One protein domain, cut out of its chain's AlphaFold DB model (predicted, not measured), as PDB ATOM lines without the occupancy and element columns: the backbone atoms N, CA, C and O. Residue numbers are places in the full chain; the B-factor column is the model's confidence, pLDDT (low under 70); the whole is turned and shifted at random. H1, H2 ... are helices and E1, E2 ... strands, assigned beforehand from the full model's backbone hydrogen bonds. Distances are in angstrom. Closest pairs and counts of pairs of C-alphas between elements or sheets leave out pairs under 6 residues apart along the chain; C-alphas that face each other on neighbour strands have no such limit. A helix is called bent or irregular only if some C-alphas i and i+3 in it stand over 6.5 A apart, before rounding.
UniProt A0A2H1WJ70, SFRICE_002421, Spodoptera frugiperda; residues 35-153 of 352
ATOM      1  N   LEU A  35     -38.943  25.385   9.886       91.56
ATOM      2  CA  LEU A  35     -38.036  24.838  10.881       91.56
ATOM      3  C   LEU A  35     -38.878  24.266  12.010       91.56
ATOM      4  O   LEU A  35     -39.855  24.885  12.423       91.56
ATOM      5  N   LEU A  36     -38.528  23.072  12.463       91.38
ATOM      6  CA  LEU A  36     -39.193  22.428  13.583       91.38
ATOM      7  C   LEU A  36     -38.802  23.134  14.887       91.38
ATOM      8  O   LEU A  36     -37.633  23.479  15.078       91.38
ATOM      9  N   VAL A  37     -39.774  23.318  15.773       91.81
ATOM     10  CA  VAL A  37     -39.606  24.017  17.045       91.81
ATOM     11  C   VAL A  37     -39.985  23.096  18.202       91.81
ATOM     12  O   VAL A  37     -40.970  22.358  18.115       91.81
ATOM     13  N   SER A  38     -39.166  23.096  19.254       91.12
ATOM     14  CA  SER A  38     -39.445  22.380  20.501       91.12
ATOM     15  C   SER A  38     -40.528  23.088  21.328       91.12
ATOM     16  O   SER A  38     -40.936  24.204  21.020       91.12
ATOM     17  N   GLU A  39     -40.996  22.454  22.404       87.00
ATOM     18  CA  GLU A  39     -41.943  23.080  23.344       87.00
ATOM     19  C   GLU A  39     -41.376  24.362  23.980       87.00
ATOM     20  O   GLU A  39     -42.123  25.299  24.247       87.00
ATOM     21  N   ASP A  40     -40.050  24.445  24.113       87.94
ATOM     22  CA  ASP A  40     -39.326  25.599  24.659       87.94
ATOM     23  C   ASP A  40     -39.095  26.721  23.625       87.94
ATOM     24  O   ASP A  40     -38.328  27.654  23.860       87.94
ATOM     25  N   ASN A  41     -39.740  26.643  22.456       86.50
ATOM     26  CA  ASN A  41     -39.551  27.547  21.317       86.50
ATOM     27  C   ASN A  41     -38.124  27.569  20.736       86.50
ATOM     28  O   ASN A  41     -37.754  28.491  20.000       86.50
ATOM     29  N   GLU A  42     -37.325  26.537  21.004       90.62
ATOM     30  CA  GLU A  42     -35.992  26.405  20.429       90.62
ATOM     31  C   GLU A  42     -36.060  25.749  19.048       90.62
ATOM     32  O   GLU A  42     -36.759  24.757  18.817       90.62
ATOM     33  N   VAL A  43     -35.319  26.319  18.099       88.44
ATOM     34  CA  VAL A  43     -35.225  25.784  16.740       88.44
ATOM     35  C   VAL A  43     -34.382  24.519  16.767       88.44
ATOM     36  O   VAL A  43     -33.196  24.566  17.092       88.44
ATOM     37  N   MET A  44     -34.981  23.396  16.384       85.38
ATOM     38  CA  MET A  44     -34.283  22.118  16.345       85.38
ATOM     39  C   MET A  44     -33.461  21.994  15.062       85.38
ATOM     40  O   MET A  44     -33.970  22.244  13.967       85.38
ATOM     41  N   ASP A  45     -32.197  21.583  15.192       82.31
ATOM     42  CA  ASP A  45     -31.350  21.281  14.038       82.31
ATOM     43  C   ASP A  45     -31.923  20.061  13.287       82.31
ATOM     44  O   ASP A  45     -31.988  18.972  13.861       82.31
ATOM     45  N   PRO A  46     -32.324  20.198  12.007       70.31
ATOM     46  CA  PRO A  46     -32.858  19.087  11.221       70.31
ATOM     47  C   PRO A  46     -31.847  17.950  11.013       70.31
ATOM     48  O   PRO A  46     -32.246  16.823  10.711       70.31
ATOM     49  N   MET A  47     -30.547  18.256  11.110       67.88
ATOM     50  CA  MET A  47     -29.450  17.309  10.908       67.88
ATOM     51  C   MET A  47     -29.072  16.564  12.190       67.88
ATOM     52  O   MET A  47     -28.523  15.462  12.108       67.88
ATOM     53  N   ALA A  48     -29.401  17.116  13.362       75.50
ATOM     54  CA  ALA A  48     -29.316  16.390  14.619       75.50
ATOM     55  C   ALA A  48     -30.404  15.309  14.600       75.50
ATOM     56  O   ALA A  48     -31.595  15.588  14.695       75.50
ATOM     57  N   SER A  49     -29.978  14.068  14.359       58.44
ATOM     58  CA  SER A  49     -30.816  12.903  14.071       58.44
ATOM     59  C   SER A  49     -32.142  12.887  14.840       58.44
ATOM     60  O   SER A  49     -32.139  12.842  16.070       58.44
ATOM     61  N   PHE A  50     -33.261  12.836  14.109       71.62
ATOM     62  CA  PHE A  50     -34.585  12.553  14.666       71.62
ATOM     63  C   PHE A  50     -34.529  11.295  15.539       71.62
ATOM     64  O   PHE A  50     -34.389  10.178  15.036       71.62
ATOM     65  N   SER A  51     -34.626  11.476  16.855       78.69
ATOM     66  CA  SER A  51     -34.678  10.364  17.800       78.69
ATOM     67  C   SER A  51     -36.103   9.826  17.891       78.69
ATOM     68  O   SER A  51     -37.065  10.592  17.965       78.69
ATOM     69  N   VAL A  52     -36.251   8.502  17.972       76.56
ATOM     70  CA  VAL A  52     -37.539   7.839  18.257       76.56
ATOM     71  C   VAL A  52     -38.174   8.398  19.537       76.56
ATOM     72  O   VAL A  52     -39.390   8.566  19.613       76.56
ATOM     73  N   VAL A  53     -37.348   8.777  20.516       83.69
ATOM     74  CA  VAL A  53     -37.798   9.398  21.768       83.69
ATOM     75  C   VAL A  53     -38.492  10.735  21.500       83.69
ATOM     76  O   VAL A  53     -39.524  11.029  22.094       83.69
ATOM     77  N   GLN A  54     -37.988  11.534  20.565       79.75
ATOM     78  CA  GLN A  54     -38.594  12.818  20.224       79.75
ATOM     79  C   GLN A  54     -39.956  12.636  19.546       79.75
ATOM     80  O   GLN A  54     -40.909  13.337  19.869       79.75
ATOM     81  N   LEU A  55     -40.076  11.639  18.673       78.25
ATOM     82  CA  LEU A  55     -41.337  11.318  18.004       78.25
ATOM     83  C   LEU A  55     -42.395  10.803  18.981       78.25
ATOM     84  O   LEU A  55     -43.577  11.088  18.805       78.25
ATOM     85  N   SER A  56     -41.985  10.094  20.038       83.44
ATOM     86  CA  SER A  56     -42.917   9.707  21.101       83.44
ATOM     87  C   SER A  56     -43.479  10.900  21.876       83.44
ATOM     88  O   SER A  56     -44.608  10.806  22.343       83.44
ATOM     89  N   LYS A  57     -42.757  12.030  21.951       89.31
ATOM     90  CA  LYS A  57     -43.257  13.259  22.593       89.31
ATOM     91  C   LYS A  57     -44.336  13.953  21.767       89.31
ATOM     92  O   LYS A  57     -45.255  14.527  22.327       89.31
ATOM     93  N   TRP A  58     -44.265  13.858  20.441       89.88
ATOM     94  CA  TRP A  58     -45.270  14.450  19.549       89.88
ATOM     95  C   TRP A  58     -46.622  13.755  19.624       89.88
ATOM     96  O   TRP A  58     -47.627  14.286  19.160       89.88
ATOM     97  N   LYS A  59     -46.644  12.532  20.152       92.56
ATOM     98  CA  LYS A  59     -47.840  11.720  20.216       92.56
ATOM     99  C   LYS A  59     -48.555  11.949  21.537       92.56
ATOM    100  O   LYS A  59     -48.079  11.544  22.595       92.56
ATOM    101  N   SER A  60     -49.753  12.508  21.459       93.12
ATOM    102  CA  SER A  60     -50.624  12.626  22.615       93.12
ATOM    103  C   SER A  60     -51.102  11.242  23.097       93.12
ATOM    104  O   SER A  60     -51.169  10.277  22.316       93.12
ATOM    105  N   PRO A  61     -51.547  11.131  24.363       93.38
ATOM    106  CA  PRO A  61     -52.225   9.932  24.861       93.38
ATOM    107  C   PRO A  61     -53.475   9.564  24.047       93.38
ATOM    108  O   PRO A  61     -53.822   8.390  23.952       93.38
ATOM    109  N   SER A  62     -54.120  10.550  23.409       91.62
ATOM    110  CA  SER A  62     -55.268  10.345  22.517       91.62
ATOM    111  C   SER A  62     -54.893   9.801  21.131       91.62
ATOM    112  O   SER A  62     -55.780   9.493  20.338       91.62
ATOM    113  N   GLY A  63     -53.599   9.654  20.825       91.00
ATOM    114  CA  GLY A  63     -53.114   9.171  19.530       91.00
ATOM    115  C   GLY A  63     -53.073  10.239  18.434       91.00
ATOM    116  O   GLY A  63     -52.863   9.896  17.270       91.00
ATOM    117  N   ILE A  64     -53.254  11.510  18.799       94.06
ATOM    118  CA  ILE A  64     -53.077  12.667  17.920       94.06
ATOM    119  C   ILE A  64     -51.589  13.013  17.895       94.06
ATOM    120  O   ILE A  64     -50.914  12.941  18.920       94.06
ATOM    121  N   TYR A  65     -51.072  13.368  16.724       94.12
ATOM    122  CA  TYR A  65     -49.690  13.814  16.584       94.12
ATOM    123  C   TYR A  65     -49.671  15.322  16.421       94.12
ATOM    124  O   TYR A  65     -50.355  15.852  15.545       94.12
ATOM    125  N   GLU A  66     -48.879  15.996  17.243       95.19
ATOM    126  CA  GLU A  66     -48.720  17.442  17.217       95.19
ATOM    127  C   GLU A  66     -47.250  17.809  17.032       95.19
ATOM    128  O   GLU A  66     -46.366  17.250  17.678       95.19
ATOM    129  N   ALA A  67     -46.986  18.752  16.134       93.81
ATOM    130  CA  ALA A  67     -45.658  19.310  15.930       93.81
ATOM    131  C   ALA A  67     -45.767  20.802  15.610       93.81
ATOM    132  O   ALA A  67     -46.656  21.217  14.863       93.81
ATOM    133  N   THR A  68     -44.852  21.602  16.147       94.69
ATOM    134  CA  THR A  68     -44.821  23.052  15.927       94.69
ATOM    135  C   THR A  68     -43.667  23.412  15.003       94.69
ATOM    136  O   THR A  68     -42.557  22.896  15.124       94.69
ATOM    137  N   PHE A  69     -43.933  24.304  14.059       95.00
ATOM    138  CA  PHE A  69     -42.975  24.784  13.078       95.00
ATOM    139  C   PHE A  69     -42.959  26.309  13.053       95.00
ATOM    140  O   PHE A  69     -43.965  26.948  13.333       95.00
ATOM    141  N   ILE A  70     -41.846  26.895  12.631       94.62
ATOM    142  CA  ILE A  70     -41.745  28.313  12.264       94.62
ATOM    143  C   ILE A  70     -41.270  28.428  10.824       94.62
ATOM    144  O   ILE A  70     -40.512  27.584  10.347       94.62
ATOM    145  N   MET A  71     -41.685  29.465  10.102       93.25
ATOM    146  CA  MET A  71     -41.134  29.721   8.771       93.25
ATOM    147  C   MET A  71     -39.815  30.491   8.903       93.25
ATOM    148  O   MET A  71     -39.715  31.464   9.646       93.25
ATOM    149  N   SER A  72     -38.782  30.066   8.184       90.81
ATOM    150  CA  SER A  72     -37.477  30.721   8.140       90.81
ATOM    151  C   SER A  72     -37.644  32.185   7.732       90.81
ATOM    152  O   SER A  72     -38.289  32.486   6.727       90.81
ATOM    153  N   GLY A  73     -37.096  33.092   8.542       91.19
ATOM    154  CA  GLY A  73     -37.286  34.541   8.412       91.19
ATOM    155  C   GLY A  73     -38.483  35.111   9.183       91.19
ATOM    156  O   GLY A  73     -38.521  36.315   9.409       91.19
ATOM    157  N   PHE A  74     -39.407  34.273   9.664       93.62
ATOM    158  CA  PHE A  74     -40.648  34.680  10.332       93.62
ATOM    159  C   PHE A  74     -40.800  33.964  11.679       93.62
ATOM    160  O   PHE A  74     -41.644  33.088  11.853       93.62
ATOM    161  N   LYS A  75     -39.960  34.334  12.651       93.31
ATOM    162  CA  LYS A  75     -39.931  33.702  13.984       93.31
ATOM    163  C   LYS A  75     -41.200  33.939  14.807       93.31
ATOM    164  O   LYS A  75     -41.499  33.150  15.688       93.31
ATOM    165  N   ASN A  76     -41.925  35.012  14.504       94.75
ATOM    166  CA  ASN A  76     -43.122  35.414  15.240       94.75
ATOM    167  C   ASN A  76     -44.374  34.655  14.795       94.75
ATOM    168  O   ASN A  76     -45.438  34.927  15.328       94.75
ATOM    169  N   ILE A  77     -44.275  33.788  13.781       95.81
ATOM    170  CA  ILE A  77     -45.414  33.021  13.284       95.81
ATOM    171  C   ILE A  77     -45.141  31.538  13.488       95.81
ATOM    172  O   ILE A  77     -44.277  30.951  12.827       95.81
ATOM    173  N   THR A  78     -45.906  30.947  14.396       96.00
ATOM    174  CA  THR A  78     -45.891  29.532  14.718       96.00
ATOM    175  C   THR A  78     -46.995  28.801  13.959       96.00
ATOM    176  O   THR A  78     -48.143  29.231  13.826       96.00
ATOM    177  N   LEU A  79     -46.618  27.654  13.413       96.75
ATOM    178  CA  LEU A  79     -47.465  26.771  12.640       96.75
ATOM    179  C   LEU A  79     -47.592  25.450  13.391       96.75
ATOM    180  O   LEU A  79     -46.625  24.697  13.490       96.75
ATOM    181  N   LYS A  80     -48.790  25.140  13.877       96.50
ATOM    182  CA  LYS A  80     -49.077  23.874  14.548       96.50
ATOM    183  C   LYS A  80     -49.622  22.861  13.542       96.50
ATOM    184  O   LYS A  80     -50.690  23.051  12.964       96.50
ATOM    185  N   LEU A  81     -48.885  21.778  13.323       96.31
ATOM    186  CA  LEU A  81     -49.325  20.600  12.581       96.31
ATOM    187  C   LEU A  81     -50.004  19.634  13.543       96.31
ATOM    188  O   LEU A  81     -49.388  19.187  14.502       96.31
ATOM    189  N   ILE A  82     -51.251  19.285  13.249       96.50
ATOM    190  CA  ILE A  82     -52.051  18.330  14.010       96.50
ATOM    191  C   ILE A  82     -52.477  17.220  13.053       96.50
ATOM    192  O   ILE A  82     -53.132  17.480  12.042       96.50
ATOM    193  N   MET A  83     -52.109  15.979  13.352       96.44
ATOM    194  CA  MET A  83     -52.508  14.805  12.581       96.44
ATOM    195  C   MET A  83     -53.386  13.898  13.437       96.44
ATOM    196  O   MET A  83     -52.930  13.330  14.431       96.44
ATOM    197  N   SER A  84     -54.634  13.730  13.011       95.75
ATOM    198  CA  SER A  84     -55.640  12.943  13.719       95.75
ATOM    199  C   SER A  84     -56.052  11.729  12.880       95.75
ATOM    200  O   SER A  84     -56.533  11.904  11.753       95.75
ATOM    201  N   PRO A  85     -55.889  10.491  13.382       94.44
ATOM    202  CA  PRO A  85     -56.387   9.309  12.689       94.44
ATOM    203  C   PRO A  85     -57.920   9.310  12.652       94.44
ATOM    204  O   PRO A  85     -58.579   9.434  13.680       94.44
ATOM    205  N   LEU A  86     -58.489   9.124  11.462       94.12
ATOM    206  CA  LEU A  86     -59.925   8.994  11.207       94.12
ATOM    207  C   LEU A  86     -60.185   7.698  10.426       94.12
ATOM    208  O   LEU A  86     -60.380   7.693   9.204       94.12
ATOM    209  N   GLY A  87     -60.145   6.570  11.137       93.38
ATOM    210  CA  GLY A  87     -60.377   5.241  10.569       93.38
ATOM    211  C   GLY A  87     -59.329   4.859   9.519       93.38
ATOM    212  O   GLY A  87     -58.174   4.614   9.848       93.38
ATOM    213  N   ALA A  88     -59.736   4.787   8.248       92.25
ATOM    214  CA  ALA A  88     -58.848   4.478   7.118       92.25
ATOM    215  C   ALA A  88     -58.153   5.720   6.520       92.25
ATOM    216  O   ALA A  88     -57.454   5.632   5.504       92.25
ATOM    217  N   THR A  89     -58.370   6.887   7.119       95.81
ATOM    218  CA  THR A  89     -57.845   8.174   6.663       95.81
ATOM    219  C   THR A  89     -57.154   8.913   7.805       95.81
ATOM    220  O   THR A  89     -57.345   8.584   8.972       95.81
ATOM    221  N   VAL A  90     -56.344   9.911   7.472       96.06
ATOM    222  CA  VAL A  90     -55.717  10.831   8.427       96.06
ATOM    223  C   VAL A  90     -56.177  12.234   8.089       96.06
ATOM    224  O   VAL A  90     -56.010  12.672   6.948       96.06
ATOM    225  N   LEU A  91     -56.739  12.937   9.066       97.00
ATOM    226  CA  LEU A  91     -56.975  14.368   8.960       97.00
ATOM    227  C   LEU A  91     -55.705  15.094   9.380       97.00
ATOM    228  O   LEU A  91     -55.232  14.925  10.501       97.00
ATOM    229  N   VAL A  92     -55.161  15.894   8.476       96.94
ATOM    230  CA  VAL A  92     -53.999  16.733   8.735       96.94
ATOM    231  C   VAL A  92     -54.454  18.182   8.740       96.94
ATOM    232  O   VAL A  92     -54.910  18.684   7.714       96.94
ATOM    233  N   ASN A  93     -54.317  18.836   9.886       97.31
ATOM    234  CA  ASN A  93     -54.631  20.241  10.094       97.31
ATOM    235  C   ASN A  93     -53.331  21.018  10.308       97.31
ATOM    236  O   ASN A  93     -52.506  20.643  11.135       97.31
ATOM    237  N   LEU A  94     -53.157  22.102   9.564       97.31
ATOM    238  CA  LEU A  94     -52.126  23.107   9.801       97.31
ATOM    239  C   LEU A  94     -52.804  24.364  10.336       97.31
ATOM    240  O   LEU A  94     -53.617  24.949   9.626       97.31
ATOM    241  N   VAL A  95     -52.474  24.763  11.558       97.25
ATOM    242  CA  VAL A  95     -53.054  25.926  12.240       97.25
ATOM    243  C   VAL A  95     -51.989  27.005  12.373       97.25
ATOM    244  O   VAL A  95     -50.897  26.726  12.868       97.25
ATOM    245  N   ILE A  96     -52.291  28.223  11.922       96.94
ATOM    246  CA  ILE A  96     -51.410  29.385  12.091       96.94
ATOM    247  C   ILE A  96     -51.901  30.187  13.296       96.94
ATOM    248  O   ILE A  96     -52.939  30.844  13.214       96.94
ATOM    249  N   ASN A  97     -51.174  30.131  14.411       94.31
ATOM    250  CA  ASN A  97     -51.667  30.657  15.687       94.31
ATOM    251  C   ASN A  97     -51.854  32.181  15.656       94.31
ATOM    252  O   ASN A  97     -52.851  32.701  16.146       94.31
ATOM    253  N   GLU A  98     -50.933  32.901  15.023       95.38
ATOM    254  CA  GLU A  98     -50.894  34.365  15.029       95.38
ATOM    255  C   GLU A  98     -51.760  34.993  13.928       95.38
ATOM    256  O   GLU A  98     -51.923  36.209  13.890       95.38
ATOM    257  N   LEU A  99     -52.346  34.180  13.040       91.94
ATOM    258  CA  LEU A  99     -53.219  34.630  11.951       91.94
ATOM    259  C   LEU A  99     -54.666  34.193  12.191       91.94
ATOM    260  O   LEU A  99     -55.257  33.515  11.355       91.94
ATOM    261  N   ASN A 100     -55.235  34.572  13.338       92.12
ATOM    262  CA  ASN A 100     -56.618  34.255  13.728       92.12
ATOM    263  C   ASN A 100     -56.940  32.749  13.713       92.12
ATOM    264  O   ASN A 100     -58.068  32.363  13.409       92.12
ATOM    265  N   TYR A 101     -55.956  31.898  14.018       93.88
ATOM    266  CA  TYR A 101     -56.104  30.441  13.962       93.88
ATOM    267  C   TYR A 101     -56.550  29.922  12.584       93.88
ATOM    268  O   TYR A 101     -57.252  28.908  12.486       93.88
ATOM    269  N   ASP A 102     -56.120  30.594  11.507       93.94
ATOM    270  CA  ASP A 102     -56.357  30.149  10.136       93.94
ATOM    271  C   ASP A 102     -55.912  28.684   9.991       93.94
ATOM    272  O   ASP A 102     -54.746  28.332  10.205       93.94
ATOM    273  N   THR A 103     -56.871  27.820   9.651       96.00
ATOM    274  CA  THR A 103     -56.689  26.367   9.643       96.00
ATOM    275  C   THR A 103     -56.788  25.816   8.225       96.00
ATOM    276  O   THR A 103     -57.773  26.028   7.516       96.00
ATOM    277  N   TYR A 104     -55.773  25.055   7.821       95.50
ATOM    278  CA  TYR A 104     -55.696  24.383   6.529       95.50
ATOM    279  C   TYR A 104     -55.752  22.875   6.727       95.50
ATOM    280  O   TYR A 104     -54.821  22.270   7.260       95.50
ATOM    281  N   SER A 105     -56.837  22.268   6.258       96.19
ATOM    282  CA  SER A 105     -57.122  20.854   6.480       96.19
ATOM    283  C   SER A 105     -57.036  20.041   5.195       96.19
ATOM    284  O   SER A 105     -57.539  20.434   4.141       96.19
ATOM    285  N   ILE A 106     -56.448  18.852   5.289       96.50
ATOM    286  CA  ILE A 106     -56.484  17.840   4.235       96.50
ATOM    287  C   ILE A 106     -56.763  16.466   4.841       96.50
ATOM    288  O   ILE A 106     -56.171  16.080   5.842       96.50
ATOM    289  N   CYS A 107     -57.648  15.706   4.201       97.06
ATOM    290  CA  CYS A 107     -57.881  14.306   4.536       97.06
ATOM    291  C   CYS A 107     -57.107  13.397   3.572       97.06
ATOM    292  O   CYS A 107     -57.193  13.552   2.348       97.06
ATOM    293  N   ILE A 108     -56.329  12.469   4.125       96.06
ATOM    294  CA  ILE A 108     -55.383  11.631   3.388       96.06
ATOM    295  C   ILE A 108     -55.735  10.154   3.618       96.06
ATOM    296  O   ILE A 108     -55.668   9.687   4.753       96.06
ATOM    297  N   PRO A 109     -56.087   9.381   2.574       96.00
ATOM    298  CA  PRO A 109     -56.354   7.952   2.720       96.00
ATOM    299  C   PRO A 109     -55.062   7.167   2.959       96.00
ATOM    300  O   PRO A 109     -54.172   7.161   2.107       96.00
ATOM    301  N   ILE A 110     -54.984   6.462   4.089       93.62
ATOM    302  CA  ILE A 110     -53.802   5.688   4.500       93.62
ATOM    303  C   ILE A 110     -53.513   4.588   3.482       93.62
ATOM    304  O   ILE A 110     -52.389   4.460   3.002       93.62
ATOM    305  N   SER A 111     -54.555   3.848   3.091       93.94
ATOM    306  CA  SER A 111     -54.455   2.729   2.150       93.94
ATOM    307  C   SER A 111     -53.890   3.136   0.794       93.94
ATOM    308  O   SER A 111     -53.382   2.290   0.064       93.94
ATOM    309  N   ARG A 112     -53.959   4.420   0.422       95.00
ATOM    310  CA  ARG A 112     -53.380   4.908  -0.828       95.00
ATOM    311  C   ARG A 112     -51.864   5.003  -0.763       95.00
ATOM    312  O   ARG A 112     -51.241   4.726  -1.774       95.00
ATOM    313  N   TYR A 113     -51.293   5.356   0.381       94.38
ATOM    314  CA  TYR A 113     -49.863   5.644   0.494       94.38
ATOM    315  C   TYR A 113     -49.088   4.569   1.236       94.38
ATOM    316  O   TYR A 113     -47.876   4.504   1.079       94.38
ATOM    317  N   VAL A 114     -49.768   3.703   1.989       92.38
ATOM    318  CA  VAL A 114     -49.128   2.609   2.720       92.38
ATOM    319  C   VAL A 114     -49.731   1.270   2.339       92.38
ATOM    320  O   VAL A 114     -50.948   1.092   2.371       92.38
ATOM    321  N   VAL A 115     -48.854   0.346   1.942       90.94
ATOM    322  CA  VAL A 115     -49.208  -0.971   1.397       90.94
ATOM    323  C   VAL A 115     -49.071  -2.050   2.457       90.94
ATOM    324  O   VAL A 115     -50.037  -2.746   2.756       90.94
ATOM    325  N   SER A 116     -47.872  -2.188   3.024       88.50
ATOM    326  CA  SER A 116     -47.579  -3.186   4.045       88.50
ATOM    327  C   SER A 116     -46.752  -2.560   5.163       88.50
ATOM    328  O   SER A 116     -45.535  -2.433   5.045       88.50
ATOM    329  N   PRO A 117     -47.384  -2.164   6.272       80.25
ATOM    330  CA  PRO A 117     -46.661  -1.593   7.409       80.25
ATOM    331  C   PRO A 117     -45.727  -2.572   8.130       80.25
ATOM    332  O   PRO A 117     -44.863  -2.133   8.884       80.25
ATOM    333  N   GLN A 118     -45.882  -3.878   7.903       85.56
ATOM    334  CA  GLN A 118     -44.997  -4.912   8.448       85.56
ATOM    335  C   GLN A 118     -43.750  -5.150   7.585       85.56
ATOM    336  O   GLN A 118     -42.890  -5.944   7.960       85.56
ATOM    337  N   ALA A 119     -43.643  -4.506   6.418       87.06
ATOM    338  CA  ALA A 119     -42.476  -4.668   5.567       87.06
ATOM    339  C   ALA A 119     -41.220  -4.057   6.214       87.06
ATOM    340  O   ALA A 119     -41.281  -3.052   6.919       87.06
ATOM    341  N   THR A 120     -40.066  -4.668   5.953       85.94
ATOM    342  CA  THR A 120     -38.779  -4.286   6.555       85.94
ATOM    343  C   THR A 120     -38.084  -3.135   5.832       85.94
ATOM    344  O   THR A 120     -37.188  -2.513   6.397       85.94
ATOM    345  N   SER A 121     -38.476  -2.838   4.589       85.31
ATOM    346  CA  SER A 121     -37.859  -1.789   3.777       85.31
ATOM    347  C   SER A 121     -38.843  -0.667   3.443       85.31
ATOM    348  O   SER A 121     -40.012  -0.906   3.139       85.31
ATOM    349  N   ILE A 122     -38.350   0.575   3.464       81.81
ATOM    350  CA  ILE A 122     -39.131   1.794   3.186       81.81
ATOM    351  C   ILE A 122     -39.877   1.718   1.838       81.81
ATOM    352  O   ILE A 122     -41.081   1.985   1.834       81.81
ATOM    353  N   PRO A 123     -39.255   1.284   0.718       82.38
ATOM    354  CA  PRO A 123     -39.948   1.207  -0.572       82.38
ATOM    355  C   PRO A 123     -41.099   0.194  -0.606       82.38
ATOM    356  O   PRO A 123     -41.943   0.258  -1.493       82.38
ATOM    357  N   MET A 124     -41.129  -0.760   0.330       83.12
ATOM    358  CA  MET A 124     -42.217  -1.733   0.448       83.12
ATOM    359  C   MET A 124     -43.354  -1.244   1.351       83.12
ATOM    360  O   MET A 124     -44.491  -1.696   1.209       83.12
ATOM    361  N   ILE A 125     -43.056  -0.339   2.287       88.38
ATOM    362  CA  ILE A 125     -44.058   0.251   3.177       88.38
ATOM    363  C   ILE A 125     -44.872   1.283   2.400       88.38
ATOM    364  O   ILE A 125     -46.105   1.226   2.411       88.38
ATOM    365  N   PHE A 126     -44.193   2.198   1.705       90.56
ATOM    366  CA  PHE A 126     -44.824   3.351   1.074       90.56
ATOM    367  C   PHE A 126     -44.966   3.195  -0.437       90.56
ATOM    368  O   PHE A 126     -44.079   2.692  -1.122       90.56
ATOM    369  N   ARG A 127     -46.076   3.701  -0.975       93.50
ATOM    370  CA  ARG A 127     -46.300   3.859  -2.415       93.50
ATOM    371  C   ARG A 127     -46.742   5.280  -2.736       93.50
ATOM    372  O   ARG A 127     -47.295   5.978  -1.890       93.50
ATOM    373  N   ASP A 128     -46.532   5.693  -3.980       92.88
ATOM    374  CA  ASP A 128     -47.000   6.978  -4.508       92.88
ATOM    375  C   ASP A 128     -46.584   8.215  -3.678       92.88
ATOM    376  O   ASP A 128     -47.297   9.224  -3.659       92.88
ATOM    377  N   LEU A 129     -45.408   8.191  -3.031       88.81
ATOM    378  CA  LEU A 129     -44.893   9.311  -2.220       88.81
ATOM    379  C   LEU A 129     -44.821  10.629  -3.007       88.81
ATOM    380  O   LEU A 129     -45.148  11.700  -2.494       88.81
ATOM    381  N   LYS A 130     -44.525  10.559  -4.309       91.00
ATOM    382  CA  LYS A 130     -44.576  11.718  -5.212       91.00
ATOM    383  C   LYS A 130     -45.970  12.357  -5.269       91.00
ATOM    384  O   LYS A 130     -46.101  13.583  -5.244       91.00
ATOM    385  N   HIS A 131     -47.022  11.544  -5.349       94.00
ATOM    386  CA  HIS A 131     -48.398  12.042  -5.344       94.00
ATOM    387  C   HIS A 131     -48.775  12.579  -3.960       94.00
ATOM    388  O   HIS A 131     -49.409  13.630  -3.865       94.00
ATOM    389  N   PHE A 132     -48.371  11.884  -2.893       92.69
ATOM    390  CA  PHE A 132     -48.568  12.342  -1.520       92.69
ATOM    391  C   PHE A 132     -47.983  13.743  -1.318       92.69
ATOM    392  O   PHE A 132     -48.706  14.676  -0.971       92.69
ATOM    393  N   SER A 133     -46.695  13.899  -1.623       88.75
ATOM    394  CA  SER A 133     -45.950  15.138  -1.431       88.75
ATOM    395  C   SER A 133     -46.539  16.291  -2.237       88.75
ATOM    396  O   SER A 133     -46.798  17.358  -1.686       88.75
ATOM    397  N   THR A 134     -46.841  16.078  -3.522       90.00
ATOM    398  CA  THR A 134     -47.459  17.126  -4.354       90.00
ATOM    399  C   THR A 134     -48.847  17.511  -3.849       90.00
ATOM    400  O   THR A 134     -49.158  18.696  -3.768       90.00
ATOM    401  N   THR A 135     -49.668  16.542  -3.440       92.62
ATOM    402  CA  THR A 135     -51.007  16.815  -2.899       92.62
ATOM    403  C   THR A 135     -50.929  17.593  -1.590       92.62
ATOM    404  O   THR A 135     -51.640  18.585  -1.434       92.62
ATOM    405  N   PHE A 136     -50.065  17.165  -0.667       92.94
ATOM    406  CA  PHE A 136     -49.855  17.843   0.607       92.94
ATOM    407  C   PHE A 136     -49.327  19.262   0.378       92.94
ATOM    408  O   PHE A 136     -49.973  20.223   0.783       92.94
ATOM    409  N   LYS A 137     -48.235  19.427  -0.382       89.75
ATOM    410  CA  LYS A 137     -47.670  20.749  -0.678       89.75
ATOM    411  C   LYS A 137     -48.686  21.696  -1.300       89.75
ATOM    412  O   LYS A 137     -48.845  22.811  -0.817       89.75
ATOM    413  N   ASN A 138     -49.390  21.253  -2.339       88.75
ATOM    414  CA  ASN A 138     -50.298  22.117  -3.086       88.75
ATOM    415  C   ASN A 138     -51.514  22.539  -2.261       88.75
ATOM    416  O   ASN A 138     -51.965  23.673  -2.392       88.75
ATOM    417  N   LYS A 139     -52.051  21.643  -1.423       90.69
ATOM    418  CA  LYS A 139     -53.264  21.925  -0.645       90.69
ATOM    419  C   LYS A 139     -52.992  22.636   0.674       90.69
ATOM    420  O   LYS A 139     -53.841  23.408   1.105       90.69
ATOM    421  N   THR A 140     -51.858  22.371   1.318       92.00
ATOM    422  CA  THR A 140     -51.579  22.885   2.664       92.00
ATOM    423  C   THR A 140     -50.379  23.826   2.657       92.00
ATOM    424  O   THR A 140     -50.550  25.028   2.836       92.00
ATOM    425  N   VAL A 141     -49.175  23.324   2.369       91.38
ATOM    426  CA  VAL A 141     -47.918  24.087   2.509       91.38
ATOM    427  C   VAL A 141     -47.920  25.371   1.678       91.38
ATOM    428  O   VAL A 141     -47.569  26.431   2.190       91.38
ATOM    429  N   SER A 142     -48.325  25.306   0.409       90.56
ATOM    430  CA  SER A 142     -48.374  26.471  -0.480       90.56
ATOM    431  C   SER A 142     -49.398  27.507  -0.014       90.56
ATOM    432  O   SER A 142     -49.132  28.705  -0.094       90.56
ATOM    433  N   ALA A 143     -50.543  27.060   0.509       90.12
ATOM    434  CA  ALA A 143     -51.578  27.946   1.033       90.12
ATOM    435  C   ALA A 143     -51.110  28.654   2.315       90.12
ATOM    436  O   ALA A 143     -51.198  29.877   2.399       90.12
ATOM    437  N   VAL A 144     -50.512  27.907   3.249       93.31
ATOM    438  CA  VAL A 144     -49.920  28.441   4.485       93.31
ATOM    439  C   VAL A 144     -48.814  29.446   4.170       93.31
ATOM    440  O   VAL A 144     -48.851  30.571   4.656       93.31
ATOM    441  N   LYS A 145     -47.860  29.094   3.300       93.12
ATOM    442  CA  LYS A 145     -46.788  30.012   2.884       93.12
ATOM    443  C   LYS A 145     -47.337  31.292   2.285       93.12
ATOM    444  O   LYS A 145     -46.921  32.376   2.674       93.12
ATOM    445  N   SER A 146     -48.278  31.160   1.352       91.56
ATOM    446  CA  SER A 146     -48.936  32.309   0.741       91.56
ATOM    447  C   SER A 146     -49.550  33.207   1.796       91.56
ATOM    448  O   SER A 146     -49.426  34.421   1.695       91.56
ATOM    449  N   ARG A 147     -50.212  32.621   2.792       92.00
ATOM    450  CA  ARG A 147     -50.889  33.365   3.842       92.00
ATOM    451  C   ARG A 147     -49.907  34.126   4.726       92.00
ATOM    452  O   ARG A 147     -50.113  35.315   4.948       92.00
ATOM    453  N   ILE A 148     -48.826  33.471   5.148       93.56
ATOM    454  CA  ILE A 148     -47.766  34.094   5.948       93.56
ATOM    455  C   ILE A 148     -47.092  35.228   5.165       93.56
ATOM    456  O   ILE A 148     -46.954  36.334   5.677       93.56
ATOM    457  N   LEU A 149     -46.722  34.989   3.904       92.50
ATOM    458  CA  LEU A 149     -46.092  36.010   3.061       92.50
ATOM    459  C   LEU A 149     -47.015  37.212   2.841       92.50
ATOM    460  O   LEU A 149     -46.587  38.345   3.041       92.50
ATOM    461  N   SER A 150     -48.289  36.969   2.516       89.19
ATOM    462  CA  SER A 150     -49.278  38.038   2.340       89.19
ATOM    463  C   SER A 150     -49.491  38.858   3.608       89.19
ATOM    464  O   SER A 150     -49.643  40.070   3.507       89.19
ATOM    465  N   HIS A 151     -49.478  38.231   4.787       91.75
ATOM    466  CA  HIS A 151     -49.585  38.953   6.056       91.75
ATOM    467  C   HIS A 151     -48.436  39.953   6.258       91.75
ATOM    468  O   HIS A 151     -48.642  41.039   6.786       91.75
ATOM    469  N   HIS A 152     -47.238  39.619   5.778       91.50
ATOM    470  CA  HIS A 152     -46.065  40.489   5.846       91.50
ATOM    471  C   HIS A 152     -45.880  41.396   4.618       91.50
ATOM    472  O   HIS A 152     -44.839  42.035   4.491       91.50
ATOM    473  N   GLY A 153     -46.853  41.451   3.702       88.62
ATOM    474  CA  GLY A 153     -46.762  42.264   2.486       88.62
ATOM    475  C   GLY A 153     -45.792  41.724   1.428       88.62
ATOM    476  O   GLY A 153     -45.469  42.429   0.475       88.62
TER     477      GLY A 153
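What this domain is: This is residues 35 to 153 of the 352 residues of the protein "SFRICE_002421" of Spodoptera frugiperda (UniProt A0A2H1WJ70). A strongly twisted sheet of five antiparallel strands is covered on one face by the two arms of the long bent helix H4, in two layers, helices on one face of a sheet. Short H2 and H3 sit near one end of the longest axis; H1 grazes the sheet near E2, and residues 47 to 53, of which 52 and 53 belong to H1, stick out. The printed part has 119 residues, with four named helices and five named strands along the chain as E1 H1 E2 E3 E4 E5 H2 H3 H4; the sheet's order is E1 E2 E3 E4 E5, and the class is mixed. It is compact, radius of gyration of the C-alphas 15.4 A, spanning 45 by 29 by 28 A.

Where its parts are: E1, residues 35 to 37, begins at C-alpha 35 (-38.036, 24.838, 10.881). H1 is residues 52 to 58, E2 65 to 71. E3, 74 to 86, measures 32.1 A and bends by 61 degrees at residue 77. E4 is 89 to 96, 22.8 A; E5 is 102 to 109, 23.4 A. H2 is 110 to 113, H3 122 to 125. H4, 129 to 151, was assigned as one helix by its hydrogen bonds but is bent: C-alphas 139 and 142 are 6.7 A apart. Its arms are H4a, 129 to 139, and H4b, 142 to 151, ending at C-alpha 151 (-49.585, 38.953, 6.056).

How they stand to each other: E2 to E5 form a meander, each strand the antiparallel neighbour of the one before. Pairs within hydrogen-bond range include N 35 and O 70, 2.7 A, for E1 and E2; N 69 and O 79, 2.8 A, in the hairpin E2 and E3. H4a lies over E5 at a height over the sheet of 10.7 A. H4b, at 8.4 A, lies only just over E3, where 6 of its 10 C-alphas fall, with 2 on E4. H3 is not on the sheet. Every O i to N i+4 pair is within hydrogen-bond range in H1, H4a and H4b; H2 and H3 are too short for such a pair.

The domain as a whole: The two C-alphas farthest apart, of Gln 118 and Gly 153, are 47.6 A apart. The printed part has no cut; the link E1 to H1 is long. Residues 47 and 49 have pLDDT under 70.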